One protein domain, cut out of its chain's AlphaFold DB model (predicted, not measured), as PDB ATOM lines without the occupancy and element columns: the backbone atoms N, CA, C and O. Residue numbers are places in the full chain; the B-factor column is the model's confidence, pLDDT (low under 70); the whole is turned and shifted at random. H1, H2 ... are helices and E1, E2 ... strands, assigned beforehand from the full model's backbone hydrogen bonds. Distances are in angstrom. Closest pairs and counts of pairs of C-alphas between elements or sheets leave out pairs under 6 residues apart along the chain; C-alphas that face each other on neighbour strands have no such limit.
ATOM      1  N   TYR A  12     323.460 145.693 261.887       96.88
ATOM      2  CA  TYR A  12     324.233 146.296 262.965       96.88
ATOM      3  C   TYR A  12     323.681 145.855 264.316       96.88
ATOM      4  O   TYR A  12     322.468 145.881 264.531       96.88
ATOM      5  N   ILE A  13     324.568 145.453 265.225       95.94
ATOM      6  CA  ILE A  13     324.225 145.046 266.590       95.94
ATOM      7  C   ILE A  13     324.872 145.993 267.598       95.94
ATOM      8  O   ILE A  13     326.076 146.227 267.541       95.94
ATOM      9  N   ALA A  14     324.063 146.534 268.507       96.44
ATOM     10  CA  ALA A  14     324.454 147.509 269.520       96.44
ATOM     11  C   ALA A  14     324.048 147.054 270.930       96.44
ATOM     12  O   ALA A  14     323.224 146.150 271.103       96.44
ATOM     13  N   ALA A  15     324.616 147.722 271.933       95.19
ATOM     14  CA  ALA A  15     324.270 147.590 273.345       95.19
ATOM     15  C   ALA A  15     324.065 148.985 273.949       95.19
ATOM     16  O   ALA A  15     324.594 149.971 273.441       95.19
ATOM     17  N   ASP A  16     323.405 149.100 275.103       94.06
ATOM     18  CA  ASP A  16     323.315 150.401 275.797       94.06
ATOM     19  C   ASP A  16     324.705 150.996 276.111       94.06
ATOM     20  O   ASP A  16     324.906 152.215 276.121       94.06
ATOM     21  N   ILE A  17     325.698 150.127 276.311       94.19
ATOM     22  CA  ILE A  17     327.080 150.504 276.615       94.19
ATOM     23  C   ILE A  17     327.962 150.703 275.373       94.19
ATOM     24  O   ILE A  17     329.033 151.283 275.511       94.19
ATOM     25  N   ALA A  18     327.529 150.306 274.169       95.69
ATOM     26  CA  ALA A  18     328.391 150.285 272.982       95.69
ATOM     27  C   ALA A  18     327.645 150.593 271.676       95.69
ATOM     28  O   ALA A  18     326.549 150.086 271.440       95.69
ATOM     29  N   ASP A  19     328.267 151.396 270.814       96.38
ATOM     30  CA  ASP A  19     327.728 151.710 269.489       96.38
ATOM     31  C   ASP A  19     327.690 150.479 268.580       96.38
ATOM     32  O   ASP A  19     328.508 149.561 268.708       96.38
ATOM     33  N   GLY A  20     326.746 150.487 267.640       95.94
ATOM     34  CA  GLY A  20     326.507 149.378 266.735       95.94
ATOM     35  C   GLY A  20     327.719 148.966 265.905       95.94
ATOM     36  O   GLY A  20     328.459 149.798 265.378       95.94
ATOM     37  N   GLN A  21     327.893 147.659 265.740       97.50
ATOM     38  CA  GLN A  21     328.901 147.077 264.859       97.50
ATOM     39  C   GLN A  21     328.249 146.176 263.825       97.50
ATOM     40  O   GLN A  21     327.288 145.462 264.122       97.50
ATOM     41  N   ARG A  22     328.766 146.221 262.598       97.19
ATOM     42  CA  ARG A  22     328.217 145.450 261.488       97.19
ATOM     43  C   ARG A  22     328.587 143.979 261.622       97.19
ATOM     44  O   ARG A  22     329.741 143.633 261.875       97.19
ATOM     45  N   ILE A  23     327.604 143.111 261.430       97.12
ATOM     46  CA  ILE A  23     327.774 141.662 261.448       97.12
ATOM     47  C   ILE A  23     328.318 141.226 260.086       97.12
ATOM     48  O   ILE A  23     327.631 141.330 259.074       97.12
ATOM     49  N   ALA A  24     329.535 140.693 260.065       97.06
ATOM     50  CA  ALA A  24     330.152 140.121 258.873       97.06
ATOM     51  C   ALA A  24     329.552 138.750 258.527       97.06
ATOM     52  O   ALA A  24     329.280 138.451 257.366       97.06
ATOM     53  N   ALA A  25     329.343 137.902 259.539       96.19
ATOM     54  CA  ALA A  25     328.849 136.543 259.347       96.19
ATOM     55  C   ALA A  25     328.056 136.038 260.556       96.19
ATOM     56  O   ALA A  25     328.299 136.433 261.697       96.19
ATOM     57  N   VAL A  26     327.133 135.113 260.288       95.25
ATOM     58  CA  VAL A  26     326.330 134.416 261.298       95.25
ATOM     59  C   VAL A  26     326.545 132.917 261.135       95.25
ATOM     60  O   VAL A  26     326.258 132.362 260.076       95.25
ATOM     61  N   ASN A  27     327.014 132.251 262.187       93.75
ATOM     62  CA  ASN A  27     327.135 130.799 262.232       93.75
ATOM     63  C   ASN A  27     326.097 130.212 263.201       93.75
ATOM     64  O   ASN A  27     326.165 130.444 264.409       93.75
ATOM     65  N   LYS A  28     325.162 129.424 262.654       93.19
ATOM     66  CA  LYS A  28     324.077 128.758 263.394       93.19
ATOM     67  C   LYS A  28     324.273 127.245 263.568       93.19
ATOM     68  O   LYS A  28     323.306 126.540 263.851       93.19
ATOM     69  N   GLN A  29     325.483 126.720 263.373       92.94
ATOM     70  CA  GLN A  29     325.743 125.274 263.435       92.94
ATOM     71  C   GLN A  29     325.740 124.711 264.863       92.94
ATOM     72  O   GLN A  29     325.450 123.533 265.051       92.94
ATOM     73  N   HIS A  30     326.039 125.528 265.877       90.69
ATOM     74  CA  HIS A  30     326.014 125.076 267.267       90.69
ATOM     75  C   HIS A  30     324.573 124.883 267.758       90.69
ATOM     76  O   HIS A  30     323.685 125.671 267.432       90.69
ATOM     77  N   ALA A  31     324.331 123.832 268.544       90.56
ATOM     78  CA  ALA A  31     322.990 123.508 269.034       90.56
ATOM     79  C   ALA A  31     322.487 124.512 270.086       90.56
ATOM     80  O   ALA A  31     321.314 124.875 270.084       90.56
ATOM     81  N   GLU A  32     323.380 124.991 270.953       90.75
ATOM     82  CA  GLU A  32     323.018 125.789 272.135       90.75
ATOM     83  C   GLU A  32     323.118 127.304 271.912       90.75
ATOM     84  O   GLU A  32     322.497 128.091 272.626       90.75
ATOM     85  N   TYR A  33     323.896 127.730 270.919       90.50
ATOM     86  CA  TYR A  33     324.171 129.137 270.662       90.50
ATOM     87  C   TYR A  33     324.371 129.409 269.173       90.50
ATOM     88  O   TYR A  33     324.596 128.508 268.372       90.50
ATOM     89  N   ASP A  34     324.301 130.683 268.813       92.62
ATOM     90  CA  ASP A  34     324.717 131.181 267.509       92.62
ATOM     91  C   ASP A  34     325.950 132.086 267.686       92.62
ATOM     92  O   ASP A  34     326.091 132.789 268.700       92.62
ATOM     93  N   THR A  35     326.852 132.069 266.705       93.94
ATOM     94  CA  THR A  35     328.074 132.886 266.697       93.94
ATOM     95  C   THR A  35     327.933 134.009 265.679       93.94
ATOM     96  O   THR A  35     327.680 133.757 264.501       93.94
ATOM     97  N   LEU A  36     328.113 135.248 266.138       94.12
ATOM     98  CA  LEU A  36     328.155 136.441 265.298       94.12
ATOM     99  C   LEU A  36     329.606 136.895 265.157       94.12
ATOM    100  O   LEU A  36     330.267 137.142 266.165       94.12
ATOM    101  N   THR A  37     330.080 137.027 263.923       95.12
ATOM    102  CA  THR A  37     331.373 137.647 263.620       95.12
ATOM    103  C   THR A  37     331.126 139.094 263.229       95.12
ATOM    104  O   THR A  37     330.338 139.347 262.320       95.12
ATOM    105  N   LEU A  38     331.786 140.034 263.899       95.94
ATOM    106  CA  LEU A  38     331.675 141.465 263.610       95.94
ATOM    107  C   LEU A  38     332.799 141.911 262.669       95.94
ATOM    108  O   LEU A  38     333.902 141.373 262.734       95.94
ATOM    109  N   GLU A  39     332.527 142.902 261.819       95.75
ATOM    110  CA  GLU A  39     333.556 143.544 260.981       95.75
ATOM    111  C   GLU A  39     334.578 144.307 261.840       95.75
ATOM    112  O   GLU A  39     335.761 144.364 261.508       95.75
ATOM    113  N   GLN A  40     334.127 144.848 262.973       95.19
ATOM    114  CA  GLN A  40     334.956 145.525 263.960       95.19
ATOM    115  C   GLN A  40     334.497 145.144 265.371       95.19
ATOM    116  O   GLN A  40     333.306 144.961 265.627       95.19
ATOM    117  N   ALA A  41     335.451 145.004 266.292       92.62
ATOM    118  CA  ALA A  41     335.147 144.766 267.698       92.62
ATOM    119  C   ALA A  41     334.454 145.986 268.326       92.62
ATOM    120  O   ALA A  41     334.693 147.128 267.927       92.62
ATOM    121  N   PHE A  42     333.625 145.752 269.343       93.69
ATOM    122  CA  PHE A  42     333.119 146.841 270.172       93.69
ATOM    123  C   PHE A  42     334.280 147.581 270.848       93.69
ATOM    124  O   PHE A  42     335.285 146.979 271.217       93.69
ATOM    125  N   ALA A  43     334.124 148.891 271.041       91.81
ATOM    126  CA  ALA A  43     335.114 149.713 271.741       91.81
ATOM    127  C   ALA A  43     335.209 149.400 273.248       91.81
ATOM    128  O   ALA A  43     336.132 149.854 273.919       91.81
ATOM    129  N   VAL A  44     334.239 148.654 273.776       93.25
ATOM    130  CA  VAL A  44     334.164 148.209 275.165       93.25
ATOM    131  C   VAL A  44     333.855 146.718 275.195       93.25
ATOM    132  O   VAL A  44     333.162 146.207 274.310       93.25
ATOM    133  N   ASP A  45     334.327 146.035 276.233       92.44
ATOM    134  CA  ASP A  45     333.954 144.645 276.468       92.44
ATOM    135  C   ASP A  45     332.457 144.552 276.777       92.44
ATOM    136  O   ASP A  45     331.928 145.302 277.600       92.44
ATOM    137  N   ILE A  46     331.773 143.620 276.112       92.50
ATOM    138  CA  ILE A  46     330.352 143.344 276.331       92.50
ATOM    139  C   ILE A  46     330.238 142.155 277.290       92.50
ATOM    140  O   ILE A  46     330.561 141.030 276.895       92.50
ATOM    141  N   PRO A  47     329.776 142.360 278.540       91.12
ATOM    142  CA  PRO A  47     329.573 141.267 279.478       91.12
ATOM    143  C   PRO A  47     328.595 140.226 278.938       91.12
ATOM    144  O   PRO A  47     327.676 140.541 278.169       91.12
ATOM    145  N   LYS A  48     328.747 138.983 279.398       86.94
ATOM    146  CA  LYS A  48     327.768 137.928 279.131       86.94
ATOM    147  C   LYS A  48     326.374 138.384 279.588       86.94
ATOM    148  O   LYS A  48     326.248 139.097 280.579       86.94
ATOM    149  N   ASP A  49     325.351 137.982 278.838       85.19
ATOM    150  CA  ASP A  49     323.936 138.270 279.109       85.19
ATOM    151  C   ASP A  49     323.539 139.758 278.988       85.19
ATOM    152  O   ASP A  49     322.403 140.125 279.288       85.19
ATOM    153  N   THR A  50     324.431 140.613 278.466       91.00
ATOM    154  CA  THR A  50     324.089 141.997 278.101       91.00
ATOM    155  C   THR A  50     323.009 142.009 277.011       91.00
ATOM    156  O   THR A  50     323.192 141.360 275.975       91.00
ATOM    157  N   PRO A  51     321.902 142.761 277.185       90.94
ATOM    158  CA  PRO A  51     320.885 142.913 276.152       90.94
ATOM    159  C   PRO A  51     321.457 143.601 274.914       90.94
ATOM    160  O   PRO A  51     321.994 144.708 274.991       90.94
ATOM    161  N   LEU A  52     321.293 142.956 273.763       92.94
ATOM    162  CA  LEU A  52     321.715 143.477 272.470       92.94
ATOM    163  C   LEU A  52     320.496 143.772 271.603       92.94
ATOM    164  O   LEU A  52     319.494 143.058 271.658       92.94
ATOM    165  N   PHE A  53     320.593 144.807 270.776       93.31
ATOM    166  CA  PHE A  53     319.533 145.206 269.858       93.31
ATOM    167  C   PHE A  53     320.090 145.559 268.481       93.31
ATOM    168  O   PHE A  53     321.271 145.865 268.331       93.31
ATOM    169  N   ALA A  54     319.235 145.488 267.460       94.56
ATOM    170  CA  ALA A  54     319.601 145.914 266.115       94.56
ATOM    171  C   ALA A  54     319.619 147.444 266.045       94.56
ATOM    172  O   ALA A  54     318.616 148.068 266.397       94.56
ATOM    173  N   SER A  55     320.715 148.037 265.578       96.38
ATOM    174  CA  SER A  55     320.839 149.486 265.387       96.38
ATOM    175  C   SER A  55     320.739 149.893 263.915       96.38
ATOM    176  O   SER A  55     320.866 149.065 263.012       96.38
ATOM    177  N   GLU A  56     320.490 151.180 263.660       94.31
ATOM    178  CA  GLU A  56     320.471 151.755 262.303       94.31
ATOM    179  C   GLU A  56     321.866 151.807 261.659       94.31
ATOM    180  O   GLU A  56     321.992 151.889 260.439       94.31
ATOM    181  N   GLY A  57     322.920 151.757 262.477       95.44
ATOM    182  CA  GLY A  57     324.306 151.819 262.029       95.44
ATOM    183  C   GLY A  57     325.281 151.807 263.201       95.44
ATOM    184  O   GLY A  57     325.007 151.209 264.244       95.44
ATOM    185  N   HIS A  58     326.402 152.515 263.044       95.31
ATOM    186  CA  HIS A  58     327.424 152.715 264.079       95.31
ATOM    187  C   HIS A  58     326.986 153.715 265.162       95.31
ATOM    188  O   HIS A  58     327.605 154.754 265.368       95.31
ATOM    189  N   ASN A  59     325.860 153.432 265.809       94.88
ATOM    190  CA  ASN A  59     325.264 154.245 266.862       94.88
ATOM    191  C   ASN A  59     324.431 153.356 267.804       94.88
ATOM    192  O   ASN A  59     324.331 152.143 267.605       94.88
ATOM    193  N   LYS A  60     323.815 153.961 268.822       94.31
ATOM    194  CA  LYS A  60     322.882 153.296 269.752       94.31
ATOM    195  C   LYS A  60     321.416 153.502 269.375       94.31
ATOM    196  O   LYS A  60     320.543 153.330 270.213       94.31
ATOM    197  N   ILE A  61     321.123 153.913 268.144       94.19
ATOM    198  CA  ILE A  61     319.752 154.171 267.701       94.19
ATOM    199  C   ILE A  61     319.169 152.848 267.194       94.19
ATOM    200  O   ILE A  61     319.750 152.262 266.277       94.19
ATOM    201  N   PRO A  62     318.064 152.338 267.769       93.44
ATOM    202  CA  PRO A  62     317.433 151.112 267.300       93.44
ATOM    203  C   PRO A  62     317.011 151.210 265.835       93.44
ATOM    204  O   PRO A  62     316.397 152.193 265.439       93.44
ATOM    205  N   LYS A  63     317.262 150.150 265.057       93.06
ATOM    206  CA  LYS A  63     316.882 150.038 263.637       93.06
ATOM    207  C   LYS A  63     315.384 150.242 263.403       93.06
ATOM    208  O   LYS A  63     314.964 150.680 262.338       93.06
ATOM    209  N   VAL A  64     314.576 149.834 264.378       89.88
ATOM    210  CA  VAL A  64     313.119 149.952 264.364       89.88
ATOM    211  C   VAL A  64     312.687 150.419 265.743       89.88
ATOM    212  O   VAL A  64     313.044 149.795 266.745       89.88
ATOM    213  N   ALA A  65     311.896 151.490 265.790       87.62
ATOM    214  CA  ALA A  65     311.286 151.943 267.029       87.62
ATOM    215  C   ALA A  65     310.334 150.849 267.560       87.62
ATOM    216  O   ALA A  65     309.442 150.407 266.828       87.62
ATOM    217  N   PRO A  66     310.498 150.387 268.809       83.81
ATOM    218  CA  PRO A  66     309.629 149.381 269.381       83.81
ATOM    219  C   PRO A  66     308.241 149.988 269.619       83.81
ATOM    220  O   PRO A  66     308.099 151.042 270.236       83.81
ATOM    221  N   VAL A  67     307.208 149.307 269.122       81.19
ATOM    222  CA  VAL A  67     305.804 149.754 269.218       81.19
ATOM    223  C   VAL A  67     304.979 148.933 270.205       81.19
ATOM    224  O   VAL A  67     303.930 149.378 270.657       81.19
ATOM    225  N   ALA A  68     305.440 147.728 270.534       76.56
ATOM    226  CA  ALA A  68     304.761 146.812 271.433       76.56
ATOM    227  C   ALA A  68     305.771 145.877 272.103       76.56
ATOM    228  O   ALA A  68     306.812 145.552 271.527       76.56
ATOM    229  N   LEU A  69     305.426 145.411 273.301       76.06
ATOM    230  CA  LEU A  69     306.114 144.321 273.978       76.06
ATOM    231  C   LEU A  69     305.247 143.067 273.875       76.06
ATOM    232  O   LEU A  69     304.121 143.051 274.366       76.06
ATOM    233  N   ILE A  70     305.776 142.014 273.253       68.00
ATOM    234  CA  ILE A  70     305.127 140.703 273.233       68.00
ATOM    235  C   ILE A  70     305.800 139.853 274.306       68.00
ATOM    236  O   ILE A  70     306.975 139.513 274.190       68.00
ATOM    237  N   ALA A  71     305.054 139.519 275.352       65.38
ATOM    238  CA  ALA A  71     305.491 138.618 276.407       65.38
ATOM    239  C   ALA A  71     304.399 137.571 276.657       65.38
ATOM    240  O   ALA A  71     303.213 137.896 276.664       65.38
ATOM    241  N   HIS A  72     304.790 136.317 276.883       58.09
ATOM    242  CA  HIS A  72     303.875 135.301 277.399       58.09
ATOM    243  C   HIS A  72     303.732 135.501 278.912       58.09
ATOM    244  O   HIS A  72     304.601 135.090 279.679       58.09
ATOM    245  N   THR A  73     302.648 136.141 279.354       55.69
ATOM    246  CA  THR A  73     302.278 136.230 280.774       55.69
ATOM    247  C   THR A  73     301.084 135.319 281.070       55.69
ATOM    248  O   THR A  73     300.162 135.191 280.270       55.69
ATOM    249  N   THR A  74     301.117 134.638 282.220       48.56
ATOM    250  CA  THR A  74     300.009 133.812 282.741       48.56
ATOM    251  C   THR A  74     299.346 134.545 283.919       48.56
ATOM    252  O   THR A  74     300.035 135.196 284.699       48.56
ATOM    253  N   LEU A  75     298.012 134.473 284.021       51.72
ATOM    254  CA  LEU A  75     297.144 135.174 284.991       51.72
ATOM    255  C   LEU A  75     297.384 134.801 286.470       51.72
ATOM    256  O   LEU A  75     297.636 133.634 286.760       51.72
ATOM    257  N   VAL A  76     297.122 135.733 287.409       55.41
ATOM    258  CA  VAL A  76     296.689 135.388 288.785       55.41
ATOM    259  C   VAL A  76     295.468 136.242 289.233       55.41
ATOM    260  O   VAL A  76     295.555 137.469 289.184       55.41
ATOM    261  N   PRO A  77     294.348 135.607 289.657       57.19
ATOM    262  CA  PRO A  77     293.051 136.187 290.086       57.19
ATOM    263  C   PRO A  77     292.889 136.128 291.640       57.19
ATOM    264  O   PRO A  77     293.811 135.679 292.305       57.19
ATOM    265  N   ARG A  78     291.810 136.473 292.372       50.34
ATOM    266  CA  ARG A  78     290.446 137.010 292.140       50.34
ATOM    267  C   ARG A  78     289.959 137.893 293.329       50.34
ATOM    268  O   ARG A  78     288.848 138.399 293.259       50.34
ATOM    269  N   GLU A  79     290.726 138.067 294.415       50.59
ATOM    270  CA  GLU A  79     290.199 138.598 295.702       50.59
ATOM    271  C   GLU A  79     290.749 139.966 296.148       50.59
ATOM    272  O   GLU A  79     290.581 140.367 297.295       50.59
ATOM    273  N   GLY A  80     291.386 140.717 295.251       53.06
ATOM    274  CA  GLY A  80     291.627 142.145 295.469       53.06
ATOM    275  C   GLY A  80     290.592 142.949 294.699       53.06
ATOM    276  O   GLY A  80     290.446 142.717 293.497       53.06
ATOM    277  N   ASP A  81     289.886 143.868 295.362       47.62
ATOM    278  CA  ASP A  81     288.969 144.809 294.713       47.62
ATOM    279  C   ASP A  81     289.670 145.518 293.544       47.62
ATOM    280  O   ASP A  81     290.448 146.454 293.717       47.62
ATOM    281  N   LEU A  82     289.347 145.091 292.322       54.94
ATOM    282  CA  LEU A  82     289.715 145.768 291.075       54.94
ATOM    283  C   LEU A  82     288.728 146.909 290.759       54.94
ATOM    284  O   LEU A  82     288.573 147.310 289.609       54.94
ATOM    285  N   TYR A  83     288.059 147.450 291.782       44.97
ATOM    286  CA  TYR A  83     287.216 148.640 291.691       44.97
ATOM    287  C   TYR A  83     288.030 149.902 291.970       44.97
ATOM    288  O   TYR A  83     287.742 150.700 292.855       44.97
ATOM    289  N   CYS A  84     289.038 150.125 291.146       44.81
ATOM    290  CA  CYS A  84     289.321 151.464 290.672       44.81
ATOM    291  C   CYS A  84     289.478 151.325 289.168       44.81
ATOM    292  O   CYS A  84     290.076 150.358 288.703       44.81
ATOM    293  N   ALA A  85     288.934 152.271 288.406       43.59
ATOM    294  CA  ALA A  85     289.264 152.441 286.999       43.59
ATOM    295  C   ALA A  85     290.756 152.810 286.895       43.59
ATOM    296  O   ALA A  85     291.125 153.958 286.671       43.59
ATOM    297  N   ALA A  86     291.628 151.846 287.169       47.66
ATOM    298  CA  ALA A  86     293.050 151.968 287.006       47.66
ATOM    299  C   ALA A  86     293.287 151.790 285.515       47.66
ATOM    300  O   ALA A  86     293.072 150.719 284.947       47.66
ATOM    301  N   TRP A  87     293.678 152.881 284.874       45.16
ATOM    302  CA  TRP A  87     294.237 152.861 283.538       45.16
ATOM    303  C   TRP A  87     295.501 152.009 283.636       45.16
ATOM    304  O   TRP A  87     296.541 152.498 284.073       45.16
ATOM    305  N   LEU A  88     295.395 150.707 283.361       53.78
ATOM    306  CA  LEU A  88     296.529 149.800 283.469       53.78
ATOM    307  C   LEU A  88     297.465 150.078 282.285       53.78
ATOM    308  O   LEU A  88     297.357 149.480 281.220       53.78
ATOM    309  N   ILE A  89     298.363 151.042 282.480       64.38
ATOM    310  CA  ILE A  89     299.627 151.168 281.749       64.38
ATOM    311  C   ILE A  89     300.321 149.807 281.883       64.38
ATOM    312  O   ILE A  89     300.351 149.254 282.981       64.38
ATOM    313  N   GLY A  90     300.821 149.219 280.793       74.00
ATOM    314  CA  GLY A  90     301.402 147.875 280.848       74.00
ATOM    315  C   GLY A  90     302.559 147.836 281.847       74.00
ATOM    316  O   GLY A  90     303.549 148.526 281.641       74.00
ATOM    317  N   VAL A  91     302.442 147.076 282.936       75.75
ATOM    318  CA  VAL A  91     303.499 146.971 283.955       75.75
ATOM    319  C   VAL A  91     304.339 145.728 283.690       75.75
ATOM    320  O   VAL A  91     303.807 144.623 283.587       75.75
ATOM    321  N   VAL A  92     305.654 145.900 283.601       78.25
ATOM    322  CA  VAL A  92     306.623 144.826 283.368       78.25
ATOM    323  C   VAL A  92     307.578 144.789 284.545       78.25
ATOM    324  O   VAL A  92     308.313 145.743 284.767       78.25
ATOM    325  N   LYS A  93     307.582 143.677 285.285       80.88
ATOM    326  CA  LYS A  93     308.541 143.475 286.371       80.88
ATOM    327  C   LYS A  93     309.872 142.990 285.803       80.88
ATOM    328  O   LYS A  93     309.931 141.869 285.294       80.88
ATOM    329  N   GLU A  94     310.919 143.802 285.895       79.50
ATOM    330  CA  GLU A  94     312.191 143.557 285.204       79.50
ATOM    331  C   GLU A  94     312.825 142.228 285.626       79.50
ATOM    332  O   GLU A  94     313.186 141.424 284.769       79.50
ATOM    333  N   GLU A  95     312.832 141.930 286.929       77.88
ATOM    334  CA  GLU A  95     313.357 140.675 287.505       77.88
ATOM    335  C   GLU A  95     312.684 139.393 286.985       77.88
ATOM    336  O   GLU A  95     313.247 138.308 287.112       77.88
ATOM    337  N   ARG A  96     311.467 139.489 286.437       71.12
ATOM    338  CA  ARG A  96     310.696 138.344 285.918       71.12
ATOM    339  C   ARG A  96     310.586 138.352 284.399       71.12
ATOM    340  O   ARG A  96     309.931 137.482 283.829       71.12
ATOM    341  N   SER A  97     311.187 139.343 283.754       74.81
ATOM    342  CA  SER A  97     311.194 139.500 282.308       74.81
ATOM    343  C   SER A  97     312.545 139.099 281.731       74.81
ATOM    344  O   SER A  97     313.553 139.040 282.435       74.81
ATOM    345  N   GLN A  98     312.576 138.821 280.429       77.00
ATOM    346  CA  GLN A  98     313.856 138.749 279.736       77.00
ATOM    347  C   GLN A  98     314.533 140.129 279.793       77.00
ATOM    348  O   GLN A  98     313.832 141.134 279.680       77.00
ATOM    349  N   PRO A  99     315.864 140.206 279.943       83.75
ATOM    350  CA  PRO A  99     316.576 141.478 279.931       83.75
ATOM    351  C   PRO A  99     316.315 142.270 278.638       83.75
ATOM    352  O   PRO A  99     316.601 141.794 277.540       83.75
ATOM    353  N   ILE A 100     315.789 143.492 278.764       87.56
ATOM    354  CA  ILE A 100     315.527 144.402 277.638       87.56
ATOM    355  C   ILE A 100     316.467 145.605 277.748       87.56
ATOM    356  O   ILE A 100     316.565 146.238 278.804       87.56
ATOM    357  N   ALA A 101     317.131 145.951 276.642       90.31
ATOM    358  CA  ALA A 101     317.990 147.130 276.569       90.31
ATOM    359  C   ALA A 101     317.222 148.393 276.994       90.31
ATOM    360  O   ALA A 101     316.084 148.619 276.573       90.31
ATOM    361  N   LYS A 102     317.840 149.227 277.832       90.94
ATOM    362  CA  LYS A 102     317.284 150.493 278.324       90.94
ATOM    363  C   LYS A 102     316.837 151.386 277.169       90.94
ATOM    364  O   LYS A 102     315.724 151.901 277.206       90.94
ATOM    365  N   THR A 103     317.648 151.469 276.116       89.94
ATOM    366  CA  THR A 103     317.328 152.210 274.890       89.94
ATOM    367  C   THR A 103     315.977 151.798 274.291       89.94
ATOM    368  O   THR A 103     315.206 152.651 273.859       89.94
ATOM    369  N   LEU A 104     315.644 150.500 274.292       89.81
ATOM    370  CA  LEU A 104     314.349 150.016 273.796       89.81
ATOM    371  C   LEU A 104     313.210 150.319 274.780       89.81
ATOM    372  O   LEU A 104     312.120 150.706 274.359       89.81
ATOM    373  N   ARG A 105     313.462 150.180 276.088       89.25
ATOM    374  CA  ARG A 105     312.473 150.463 277.143       89.25
ATOM    375  C   ARG A 105     311.993 151.910 277.110       89.25
ATOM    376  O   ARG A 105     310.796 152.155 277.176       89.25
ATOM    377  N   GLU A 106     312.906 152.865 276.954       88.62
ATOM    378  CA  GLU A 106     312.581 154.299 276.937       88.62
ATOM    379  C   GLU A 106     311.746 154.721 275.708       88.62
ATOM    380  O   GLU A 106     311.031 155.737 275.729       88.62
ATOM    381  N   GLN A 107     311.800 153.931 274.632       88.69
ATOM    382  CA  GLN A 107     310.997 154.147 273.428       88.69
ATOM    383  C   GLN A 107     309.580 153.567 273.545       88.69
ATOM    384  O   GLN A 107     308.656 154.134 272.960       88.69
ATOM    385  N   LEU A 108     309.379 152.520 274.351       87.50
ATOM    386  CA  LEU A 108     308.063 151.941 274.619       87.50
ATOM    387  C   LEU A 108     307.217 152.885 275.482       87.50
ATOM    388  O   LEU A 108     307.378 152.989 276.697       87.50
ATOM    389  N   LYS A 109     306.285 153.594 274.844       82.06
ATOM    390  CA  LYS A 109     305.361 154.489 275.547       82.06
ATOM    391  C   LYS A 109     304.268 153.684 276.238       82.06
ATOM    392  O   LYS A 109     303.793 152.689 275.703       82.06
ATOM    393  N   LEU A 110     303.850 154.152 277.417       78.31
ATOM    394  CA  LEU A 110     302.781 153.541 278.218       78.31
ATOM    395  C   LEU A 110     303.077 152.099 278.678       78.31
ATOM    396  O   LEU A 110     302.154 151.344 278.987       78.31
ATOM    397  N   ILE A 111     304.361 151.745 278.774       81.69
ATOM    398  CA  ILE A 111     304.832 150.566 279.496       81.69
ATOM    399  C   ILE A 111     305.686 151.046 280.669       81.69
ATOM    400  O   ILE A 111     306.647 151.792 280.488       81.69
ATOM    401  N   SER A 112     305.312 150.647 281.881       82.19
ATOM    402  CA  SER A 112     306.059 150.916 283.102       82.19
ATOM    403  C   SER A 112     306.908 149.696 283.433       82.19
ATOM    404  O   SER A 112     306.383 148.632 283.752       82.19
ATOM    405  N   PHE A 113     308.223 149.856 283.341       82.44
ATOM    406  CA  PHE A 113     309.178 148.861 283.812       82.44
ATOM    407  C   PHE A 113     309.457 149.124 285.297       82.44
ATOM    408  O   PHE A 113     309.769 150.263 285.657       82.44
ATOM    409  N   ILE A 114     309.255 148.107 286.140       80.12
ATOM    410  CA  ILE A 114     309.394 148.165 287.606       80.12
ATOM    411  C   ILE A 114     310.272 147.047 288.158       80.12
ATOM    412  O   ILE A 114     310.337 145.963 287.533       80.12
TER     413      ILE A 114
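Overview. This is residues 12 to 114 of the 114 residues of an uncharacterized protein of Capnocytophaga sp. CM59 (UniProt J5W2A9). With little regular structure, a strongly twisted antiparallel sheet, E3 E2 E1 E4, makes one end; H1 and the parallel pair E5 and E6 come next, and residues 74 to 87 stick out at the other end. Of 103 printed residues, 34 are in named elements, mostly strand: E1 to E5, H1, E6. The whole is loose, radius of gyration of the C-alphas 17.7 A, spanning 56 by 31 by 21 A.

Along the chain. Find C-alpha 12 at (324.233, 146.296, 262.965), where E1, residues 12 to 15, begins. Then come E2, 18 to 27, 22.3 A long, E3, 35 to 38, E4, 52 to 55, E5, 90 to 92, H1, 102 to 107, and E6, 111 to 113, ending at (309.178, 148.861, 283.812).

Arrangement. Hairpins E1 and E2, E2 and E3 form a meander; look for N 27 and O 35, 2.8 A apart. E4, antiparallel to E1, completes a Greek key, with N 14 to O 53 2.9 A. E5, H1, E6 are a strand-helix-strand unit, its crossover right-handed. H1 only grazes the larger sheet.

Size, cuts and confidence. The printed part has no cut; pLDDT is under 70 at residues 70 to 89.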